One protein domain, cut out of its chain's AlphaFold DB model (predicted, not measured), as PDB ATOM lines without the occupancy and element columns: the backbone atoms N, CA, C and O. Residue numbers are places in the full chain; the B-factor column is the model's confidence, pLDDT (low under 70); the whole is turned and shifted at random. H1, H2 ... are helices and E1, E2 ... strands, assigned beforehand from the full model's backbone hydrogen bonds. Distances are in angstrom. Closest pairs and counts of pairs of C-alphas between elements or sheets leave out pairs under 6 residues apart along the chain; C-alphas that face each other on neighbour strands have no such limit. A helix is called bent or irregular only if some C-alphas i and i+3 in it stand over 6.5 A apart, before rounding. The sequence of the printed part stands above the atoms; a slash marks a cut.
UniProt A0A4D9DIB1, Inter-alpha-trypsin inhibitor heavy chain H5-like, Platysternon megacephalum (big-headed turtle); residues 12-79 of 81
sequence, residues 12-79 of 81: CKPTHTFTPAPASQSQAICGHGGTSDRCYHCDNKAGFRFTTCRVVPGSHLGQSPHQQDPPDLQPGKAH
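This is residues 12 to 79 of the 81 residues of the protein "Inter-alpha-trypsin inhibitor heavy chain H5-like" of Platysternon megacephalum (big-headed turtle) (UniProt A0A4D9DIB1). A long, sharply bent strand, E3, is the spine of one strongly twisted, elongated sheet, with shorter strands paired along both its sides: E2 and E5 beside its first part, E1 and E4 beside its later part. The small helix H1 grazes the sheet towards the E2 end, and the loop 56 to 65 sticks out at the other end. The printed part has 68 residues, with one named helix and five named strands in the order E1 H1 E2 E3 E4 E5, mostly strand. The branched sheet is antiparallel in its neighbour pairs; the whole is loose, with a radius of gyration of the C-alphas of 14.5 A and spans of 43 by 24 by 17 A.

E3, residues 42 to 55, runs 26.5 A from C-alpha 42 at (-54.344, 37.075, 7.257) to C-alpha 55 at (-31.529, 33.317, 20.286). E5 is residues 72 to 78, 15.0 A, and E1 residues 15 to 18, 10.1 A, from C-alpha 15 at (-37.435, 33.339, 17.816). E2 is residues 34 to 36, E4 66 to 68 and H1 23 to 28.

E3 bends by 119 degrees at residue 45. E1 and E2 lie on one side of it, E4 and E5 on the other side. N 16 and O 53 of E1 and E3 are 2.9 A apart, within hydrogen-bond range, as are N 35 and O 43 of the hairpin E2 and E3, 2.8 A, N 54 and O 67 of the hairpin E3 and E4, 3.0 A, and N 48 and O 74 of E3 and E5, 3.0 A. E2, E3 and E4 form a meander, each strand the antiparallel neighbour of the one before. H1, with every O i to N i+4 pair within range, only grazes the sheet with residues 25 to 28. E1 and E5 are apart.

The C-alphas of His 32 and His 60, the two farthest apart, are 43.3 A apart. The printed part has no cut and no long link. Mean pLDDT of the printed part is 75.8; residues 57 to 66, 68 and 70 to 79 are under 70.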
ATOM      1  N   CYS A  12     -36.100  30.413  27.143       79.06
ATOM      2  CA  CYS A  12     -35.909  31.408  26.095       79.06
ATOM      3  C   CYS A  12     -36.614  30.990  24.809       79.06
ATOM      4  O   CYS A  12     -36.274  29.969  24.213       79.06
ATOM      5  N   LYS A  13     -37.589  31.796  24.372       82.31
ATOM      6  CA  LYS A  13     -38.273  31.606  23.095       82.31
ATOM      7  C   LYS A  13     -37.239  31.741  21.967       82.31
ATOM      8  O   LYS A  13     -36.652  32.814  21.829       82.31
ATOM      9  N   PRO A  14     -37.024  30.702  21.135       82.31
ATOM     10  CA  PRO A  14     -35.933  30.691  20.155       82.31
ATOM     11  C   PRO A  14     -35.998  31.833  19.139       82.31
ATOM     12  O   PRO A  14     -34.973  32.329  18.675       82.31
ATOM     13  N   THR A  15     -37.206  32.244  18.758       84.94
ATOM     14  CA  THR A  15     -37.435  33.339  17.816       84.94
ATOM     15  C   THR A  15     -38.754  34.036  18.130       84.94
ATOM     16  O   THR A  15     -39.757  33.388  18.437       84.94
ATOM     17  N   HIS A  16     -38.758  35.363  18.056       86.06
ATOM     18  CA  HIS A  16     -39.961  36.177  18.173       86.06
ATOM     19  C   HIS A  16     -39.861  37.391  17.261       86.06
ATOM     20  O   HIS A  16     -38.838  38.077  17.251       86.06
ATOM     21  N   THR A  17     -40.946  37.696  16.560       86.06
ATOM     22  CA  THR A  17     -41.040  38.869  15.695       86.06
ATOM     23  C   THR A  17     -41.912  39.920  16.358       86.06
ATOM     24  O   THR A  17     -43.031  39.643  16.776       86.06
ATOM     25  N   PHE A  18     -41.385  41.131  16.490       86.69
ATOM     26  CA  PHE A  18     -42.129  42.283  16.972       86.69
ATOM     27  C   PHE A  18     -42.556  43.153  15.802       86.69
ATOM     28  O   PHE A  18     -41.744  43.482  14.939       86.69
ATOM     29  N   THR A  19     -43.807  43.584  15.829       85.88
ATOM     30  CA  THR A  19     -44.384  44.447  14.803       85.88
ATOM     31  C   THR A  19     -44.699  45.801  15.435       85.88
ATOM     32  O   THR A  19     -45.701  45.910  16.141       85.88
ATOM     33  N   PRO A  20     -43.857  46.837  15.262       83.06
ATOM     34  CA  PRO A  20     -44.134  48.189  15.745       83.06
ATOM     35  C   PRO A  20     -45.218  48.870  14.893       83.06
ATOM     36  O   PRO A  20     -44.948  49.822  14.163       83.06
ATOM     37  N   ALA A  21     -46.446  48.368  14.981       81.88
ATOM     38  CA  ALA A  21     -47.627  48.933  14.345       81.88
ATOM     39  C   ALA A  21     -48.736  49.151  15.388       81.88
ATOM     40  O   ALA A  21     -48.812  48.398  16.366       81.88
ATOM     41  N   PRO A  22     -49.607  50.160  15.211       85.56
ATOM     42  CA  PRO A  22     -50.800  50.304  16.034       85.56
ATOM     43  C   PRO A  22     -51.674  49.048  15.961       85.56
ATOM     44  O   PRO A  22     -51.842  48.467  14.889       85.56
ATOM     45  N   ALA A  23     -52.297  48.669  17.080       84.88
ATOM     46  CA  ALA A  23     -53.173  47.496  17.136       84.88
ATOM     47  C   ALA A  23     -54.310  47.555  16.100       84.88
ATOM     48  O   ALA A  23     -54.630  46.540  15.488       84.88
ATOM     49  N   SER A  24     -54.859  48.747  15.834       85.38
ATOM     50  CA  SER A  24     -55.876  48.963  14.797       85.38
ATOM     51  C   SER A  24     -55.378  48.613  13.394       85.38
ATOM     52  O   SER A  24     -56.131  48.071  12.587       85.38
ATOM     53  N   GLN A  25     -54.101  48.875  13.105       85.00
ATOM     54  CA  GLN A  25     -53.487  48.543  11.826       85.00
ATOM     55  C   GLN A  25     -53.297  47.030  11.691       85.00
ATOM     56  O   GLN A  25     -53.572  46.479  10.631       85.00
ATOM     57  N   SER A  26     -52.901  46.352  12.772       83.88
ATOM     58  CA  SER A  26     -52.797  44.889  12.808       83.88
ATOM     59  C   SER A  26     -54.163  44.209  12.667       83.88
ATOM     60  O   SER A  26     -54.291  43.229  11.943       83.88
ATOM     61  N   GLN A  27     -55.209  44.750  13.297       86.62
ATOM     62  CA  GLN A  27     -56.581  44.238  13.173       86.62
ATOM     63  C   GLN A  27     -57.142  44.411  11.758       86.62
ATOM     64  O   GLN A  27     -57.825  43.524  11.247       86.62
ATOM     65  N   ALA A  28     -56.822  45.528  11.099       86.62
ATOM     66  CA  ALA A  28     -57.251  45.794   9.731       86.62
ATOM     67  C   ALA A  28     -56.736  44.752   8.721       86.62
ATOM     68  O   ALA A  28     -57.370  44.578   7.679       86.62
ATOM     69  N   ILE A  29     -55.642  44.037   9.026       87.81
ATOM     70  CA  ILE A  29     -55.076  42.972   8.179       87.81
ATOM     71  C   ILE A  29     -56.116  41.877   7.909       87.81
ATOM     72  O   ILE A  29     -56.251  41.427   6.777       87.81
ATOM     73  N   CYS A  30     -56.912  41.497   8.909       85.19
ATOM     74  CA  CYS A  30     -57.974  40.498   8.742       85.19
ATOM     75  C   CYS A  30     -59.275  41.065   8.147       85.19
ATOM     76  O   CYS A  30     -60.328  40.437   8.225       85.19
ATOM     77  N   GLY A  31     -59.220  42.258   7.556       86.56
ATOM     78  CA  GLY A  31     -60.331  42.887   6.855       86.56
ATOM     79  C   GLY A  31     -59.840  43.598   5.599       86.56
ATOM     80  O   GLY A  31     -59.285  42.988   4.690       86.56
ATOM     81  N   HIS A  32     -60.041  44.913   5.535       87.12
ATOM     82  CA  HIS A  32     -59.711  45.707   4.348       87.12
ATOM     83  C   HIS A  32     -58.199  45.812   4.061       87.12
ATOM     84  O   HIS A  32     -57.811  46.039   2.915       87.12
ATOM     85  N   GLY A  33     -57.348  45.655   5.080       83.50
ATOM     86  CA  GLY A  33     -55.894  45.815   4.993       83.50
ATOM     87  C   GLY A  33     -55.137  44.584   4.491       83.50
ATOM     88  O   GLY A  33     -53.942  44.683   4.213       83.50
ATOM     89  N   GLY A  34     -55.800  43.438   4.333       86.75
ATOM     90  CA  GLY A  34     -55.135  42.192   3.961       86.75
ATOM     91  C   GLY A  34     -55.962  41.264   3.082       86.75
ATOM     92  O   GLY A  34     -56.944  41.666   2.445       86.75
ATOM     93  N   THR A  35     -55.493  40.026   3.005       86.75
ATOM     94  CA  THR A  35     -56.131  38.895   2.336       86.75
ATOM     95  C   THR A  35     -56.132  37.731   3.315       86.75
ATOM     96  O   THR A  35     -55.080  37.367   3.832       86.75
ATOM     97  N   SER A  36     -57.297  37.144   3.571       84.56
ATOM     98  CA  SER A  36     -57.393  35.945   4.402       84.56
ATOM     99  C   SER A  36     -57.240  34.685   3.557       84.56
ATOM    100  O   SER A  36     -57.828  34.583   2.477       84.56
ATOM    101  N   ASP A  37     -56.481  33.717   4.056       82.94
ATOM    102  CA  ASP A  37     -56.458  32.367   3.507       82.94
ATOM    103  C   ASP A  37     -57.589  31.504   4.105       82.94
ATOM    104  O   ASP A  37     -58.308  31.900   5.027       82.94
ATOM    105  N   ARG A  38     -57.779  30.291   3.568       79.00
ATOM    106  CA  ARG A  38     -58.789  29.338   4.076       79.00
ATOM    107  C   ARG A  38     -58.445  28.754   5.451       79.00
ATOM    108  O   ARG A  38     -59.246  28.006   6.003       79.00
ATOM    109  N   CYS A  39     -57.268  29.062   5.980       81.00
ATOM    110  CA  CYS A  39     -56.738  28.558   7.236       81.00
ATOM    111  C   CYS A  39     -56.757  29.628   8.337       81.00
ATOM    112  O   CYS A  39     -56.052  29.475   9.326       81.00
ATOM    113  N   TYR A  40     -57.574  30.678   8.179       81.56
ATOM    114  CA  TYR A  40     -57.718  31.785   9.132       81.56
ATOM    115  C   TYR A  40     -56.446  32.617   9.339       81.56
ATOM    116  O   TYR A  40     -56.365  33.384  10.297       81.56
ATOM    117  N   HIS A  41     -55.474  32.537   8.431       83.81
ATOM    118  CA  HIS A  41     -54.358  33.473   8.432       83.81
ATOM    119  C   HIS A  41     -54.688  34.680   7.572       83.81
ATOM    120  O   HIS A  41     -55.366  34.573   6.551       83.81
ATOM    121  N   CYS A  42     -54.164  35.830   7.977       85.75
ATOM    122  CA  CYS A  42     -54.344  37.075   7.257       85.75
ATOM    123  C   CYS A  42     -52.978  37.585   6.795       85.75
ATOM    124  O   CYS A  42     -52.093  37.869   7.609       85.75
ATOM    125  N   ASP A  43     -52.821  37.722   5.486       84.00
ATOM    126  CA  ASP A  43     -51.647  38.326   4.875       84.00
ATOM    127  C   ASP A  43     -51.906  39.808   4.663       84.00
ATOM    128  O   ASP A  43     -52.915  40.214   4.081       84.00
ATOM    129  N   ASN A  44     -50.994  40.642   5.137       82.69
ATOM    130  CA  ASN A  44     -51.128  42.073   4.959       82.69
ATOM    131  C   ASN A  44     -50.748  42.508   3.539       82.69
ATOM    132  O   ASN A  44     -49.729  42.080   3.000       82.69
ATOM    133  N   LYS A  45     -51.529  43.423   2.952       81.06
ATOM    134  CA  LYS A  45     -51.270  43.957   1.602       81.06
ATOM    135  C   LYS A  45     -50.187  45.038   1.569       81.06
ATOM    136  O   LYS A  45     -49.599  45.280   0.521       81.06
ATOM    137  N   ALA A  46     -49.946  45.711   2.692       75.50
ATOM    138  CA  ALA A  46     -48.928  46.756   2.814       75.50
ATOM    139  C   ALA A  46     -47.564  46.204   3.296       75.50
ATOM    140  O   ALA A  46     -47.438  45.062   3.736       75.50
ATOM    141  N   GLY A  47     -46.517  47.025   3.261       74.44
ATOM    142  CA  GLY A  47     -45.277  46.709   3.975       74.44
ATOM    143  C   GLY A  47     -45.432  47.010   5.466       74.44
ATOM    144  O   GLY A  47     -45.872  48.104   5.821       74.44
ATOM    145  N   PHE A  48     -45.061  46.073   6.338       79.31
ATOM    146  CA  PHE A  48     -44.926  46.326   7.776       79.31
ATOM    147  C   PHE A  48     -43.462  46.204   8.170       79.31
ATOM    148  O   PHE A  48     -42.717  45.394   7.622       79.31
ATOM    149  N   ARG A  49     -43.043  47.037   9.122       81.12
ATOM    150  CA  ARG A  49     -41.728  46.884   9.738       81.12
ATOM    151  C   ARG A  49     -41.814  45.753  10.744       81.12
ATOM    152  O   ARG A  49     -42.708  45.762  11.588       81.12
ATOM    153  N   PHE A  50     -40.865  44.834  10.681       82.50
ATOM    154  CA  PHE A  50     -40.734  43.745  11.637       82.50
ATOM    155  C   PHE A  50     -39.356  43.778  12.274       82.50
ATOM    156  O   PHE A  50     -38.358  43.972  11.591       82.50
ATOM    157  N   THR A  51     -39.282  43.554  13.579       83.56
ATOM    158  CA  THR A  51     -38.022  43.318  14.287       83.56
ATOM    159  C   THR A  51     -38.014  41.885  14.778       83.56
ATOM    160  O   THR A  51     -38.691  41.547  15.752       83.56
ATOM    161  N   THR A  52     -37.243  41.035  14.109       85.31
ATOM    162  CA  THR A  52     -37.088  39.636  14.508       85.31
ATOM    163  C   THR A  52     -35.943  39.520  15.502       85.31
ATOM    164  O   THR A  52     -34.841  40.007  15.269       85.31
ATOM    165  N   CYS A  53     -36.212  38.895  16.641       83.94
ATOM    166  CA  CYS A  53     -35.213  38.552  17.640       83.94
ATOM    167  C   CYS A  53     -35.021  37.035  17.616       83.94
ATOM    168  O   CYS A  53     -36.000  36.297  17.753       83.94
ATOM    169  N   ARG A  54     -33.779  36.568  17.473       86.50
ATOM    170  CA  ARG A  54     -33.417  35.142  17.498       86.50
ATOM    171  C   ARG A  54     -32.404  34.881  18.606       86.50
ATOM    172  O   ARG A  54     -31.518  35.704  18.834       86.50
ATOM    173  N   VAL A  55     -32.533  33.759  19.307       80.88
ATOM    174  CA  VAL A  55     -31.529  33.317  20.286       80.88
ATOM    175  C   VAL A  55     -30.253  32.923  19.543       80.88
ATOM    176  O   VAL A  55     -30.318  32.205  18.544       80.88
ATOM    177  N   VAL A  56     -29.096  33.375  20.028       77.88
ATOM    178  CA  VAL A  56     -27.806  32.946  19.474       77.88
ATOM    179  C   VAL A  56     -27.575  31.467  19.829       77.88
ATOM    180  O   VAL A  56     -27.709  31.106  21.006       77.88
ATOM    181  N   PRO A  57     -27.234  30.594  18.862       66.88
ATOM    182  CA  PRO A  57     -26.925  29.192  19.138       66.88
ATOM    183  C   PRO A  57     -25.857  29.053  20.237       66.88
ATOM    184  O   PRO A  57     -24.857  29.760  20.211       66.88
ATOM    185  N   GLY A  58     -26.073  28.160  21.210       63.81
ATOM    186  CA  GLY A  58     -25.164  27.964  22.354       63.81
ATOM    187  C   GLY A  58     -25.443  28.843  23.582       63.81
ATOM    188  O   GLY A  58     -24.712  28.774  24.564       63.81
ATOM    189  N   SER A  59     -26.503  29.653  23.565       62.19
ATOM    190  CA  SER A  59     -26.908  30.455  24.728       62.19
ATOM    191  C   SER A  59     -27.619  29.604  25.790       62.19
ATOM    192  O   SER A  59     -28.630  28.967  25.495       62.19
ATOM    193  N   HIS A  60     -27.133  29.629  27.036       57.88
ATOM    194  CA  HIS A  60     -27.747  28.953  28.191       57.88
ATOM    195  C   HIS A  60     -28.637  29.906  29.015       57.88
ATOM    196  O   HIS A  60     -28.569  31.131  28.879       57.88
ATOM    197  N   LEU A  61     -29.493  29.331  29.871       51.72
ATOM    198  CA  LEU A  61     -30.412  30.055  30.759       51.72
ATOM    199  C   LEU A  61     -29.654  31.019  31.686       51.72
ATOM    200  O   LEU A  61     -28.690  30.635  32.340       51.72
ATOM    201  N   GLY A  62     -30.120  32.268  31.756       54.44
ATOM    202  CA  GLY A  62     -29.603  33.300  32.663       54.44
ATOM    203  C   GLY A  62     -29.082  34.541  31.943       54.44
ATOM    204  O   GLY A  62     -29.309  35.650  32.414       54.44
ATOM    205  N   GLN A  63     -28.475  34.376  30.766       59.03
ATOM    206  CA  GLN A  63     -28.094  35.469  29.866       59.03
ATOM    207  C   GLN A  63     -28.127  34.940  28.434       59.03
ATOM    208  O   GLN A  63     -27.135  34.437  27.921       59.03
ATOM    209  N   SER A  64     -29.293  35.001  27.792       59.03
ATOM    210  CA  SER A  64     -29.412  34.633  26.383       59.03
ATOM    211  C   SER A  64     -29.246  35.883  25.523       59.03
ATOM    212  O   SER A  64     -30.198  36.670  25.423       59.03
ATOM    213  N   PRO A  65     -28.063  36.122  24.922       65.69
ATOM    214  CA  PRO A  65     -27.939  37.154  23.910       65.69
ATOM    215  C   PRO A  65     -28.907  36.818  22.773       65.69
ATOM    216  O   PRO A  65     -28.885  35.730  22.196       65.69
ATOM    217  N   HIS A  66     -29.819  37.747  22.502       66.75
ATOM    218  CA  HIS A  66     -30.684  37.680  21.335       66.75
ATOM    219  C   HIS A  66     -30.074  38.573  20.268       66.75
ATOM    220  O   HIS A  66     -29.816  39.749  20.530       66.75
ATOM    221  N   GLN A  67     -29.871  38.031  19.074       70.69
ATOM    222  CA  GLN A  67     -29.526  38.841  17.918       70.69
ATOM    223  C   GLN A  67     -30.812  39.454  17.364       70.69
ATOM    224  O   GLN A  67     -31.798  38.747  17.133       70.69
ATOM    225  N   GLN A  68     -30.818  40.777  17.215       68.38
ATOM    226  CA  GLN A  68     -31.877  41.486  16.509       68.38
ATOM    227  C   GLN A  68     -31.481  41.557  15.039       68.38
ATOM    228  O   GLN A  68     -30.438  42.126  14.715       68.38
ATOM    229  N   ASP A  69     -32.301  40.985  14.167       71.50
ATOM    230  CA  ASP A  69     -32.180  41.251  12.739       71.50
ATOM    231  C   ASP A  69     -32.580  42.714  12.469       71.50
ATOM    232  O   ASP A  69     -33.452  43.255  13.170       71.50
ATOM    233  N   PRO A  70     -31.951  43.382  11.483       69.06
ATOM    234  CA  PRO A  70     -32.344  44.726  11.087       69.06
ATOM    235  C   PRO A  70     -33.841  44.761  10.738       69.06
ATOM    236  O   PRO A  70     -34.378  43.771  10.235       69.06
ATOM    237  N   PRO A  71     -34.538  45.877  11.023       66.69
ATOM    238  CA  PRO A  71     -35.964  45.967  10.780       66.69
ATOM    239  C   PRO A  71     -36.247  45.854   9.286       66.69
ATOM    240  O   PRO A  71     -35.895  46.747   8.517       66.69
ATOM    241  N   ASP A  72     -36.886  44.760   8.896       63.75
ATOM    242  CA  ASP A  72     -37.166  44.464   7.499       63.75
ATOM    243  C   ASP A  72     -38.590  44.900   7.141       63.75
ATOM    244  O   ASP A  72     -39.523  44.746   7.942       63.75
ATOM    245  N   LEU A  73     -38.750  45.498   5.957       65.31
ATOM    246  CA  LEU A  73     -40.050  45.902   5.424       65.31
ATOM    247  C   LEU A  73     -40.578  44.760   4.559       65.31
ATOM    248  O   LEU A  73     -40.320  44.709   3.359       65.31
ATOM    249  N   GLN A  74     -41.319  43.850   5.179       60.28
ATOM    250  CA  GLN A  74     -41.883  42.688   4.493       60.28
ATOM    251  C   GLN A  74     -43.407  42.827   4.382       60.28
ATOM    252  O   GLN A  74     -44.039  43.426   5.264       60.28
ATOM    253  N   PRO A  75     -44.036  42.256   3.343       58.59
ATOM    254  CA  PRO A  75     -45.430  41.848   3.446       58.59
ATOM    255  C   PRO A  75     -45.513  40.788   4.554       58.59
ATOM    256  O   PRO A  75     -44.962  39.697   4.443       58.59
ATOM    257  N   GLY A  76     -46.098  41.156   5.689       56.78
ATOM    258  CA  GLY A  76     -46.125  40.297   6.867       56.78
ATOM    259  C   GLY A  76     -47.349  39.399   6.924       56.78
ATOM    260  O   GLY A  76     -48.473  39.868   6.739       56.78
ATOM    261  N   LYS A  77     -47.126  38.130   7.265       52.47
ATOM    262  CA  LYS A  77     -48.171  37.188   7.673       52.47
ATOM    263  C   LYS A  77     -48.519  37.457   9.134       52.47
ATOM    264  O   LYS A  77     -47.672  37.266  10.010       52.47
ATOM    265  N   ALA A  78     -49.740  37.903   9.411       47.72
ATOM    266  CA  ALA A  78     -50.251  37.916  10.774       47.72
ATOM    267  C   ALA A  78     -50.590  36.464  11.141       47.72
ATOM    268  O   ALA A  78     -51.630  35.934  10.756       47.72
ATOM    269  N   HIS A  79     -49.657  35.781  11.805       40.28
ATOM    270  CA  HIS A  79     -49.980  34.561  12.540       40.28
ATOM    271  C   HIS A  79     -50.598  34.973  13.880       40.28
ATOM    272  O   HIS A  79     -50.133  35.951  14.464       40.28
TER     273      HIS A  79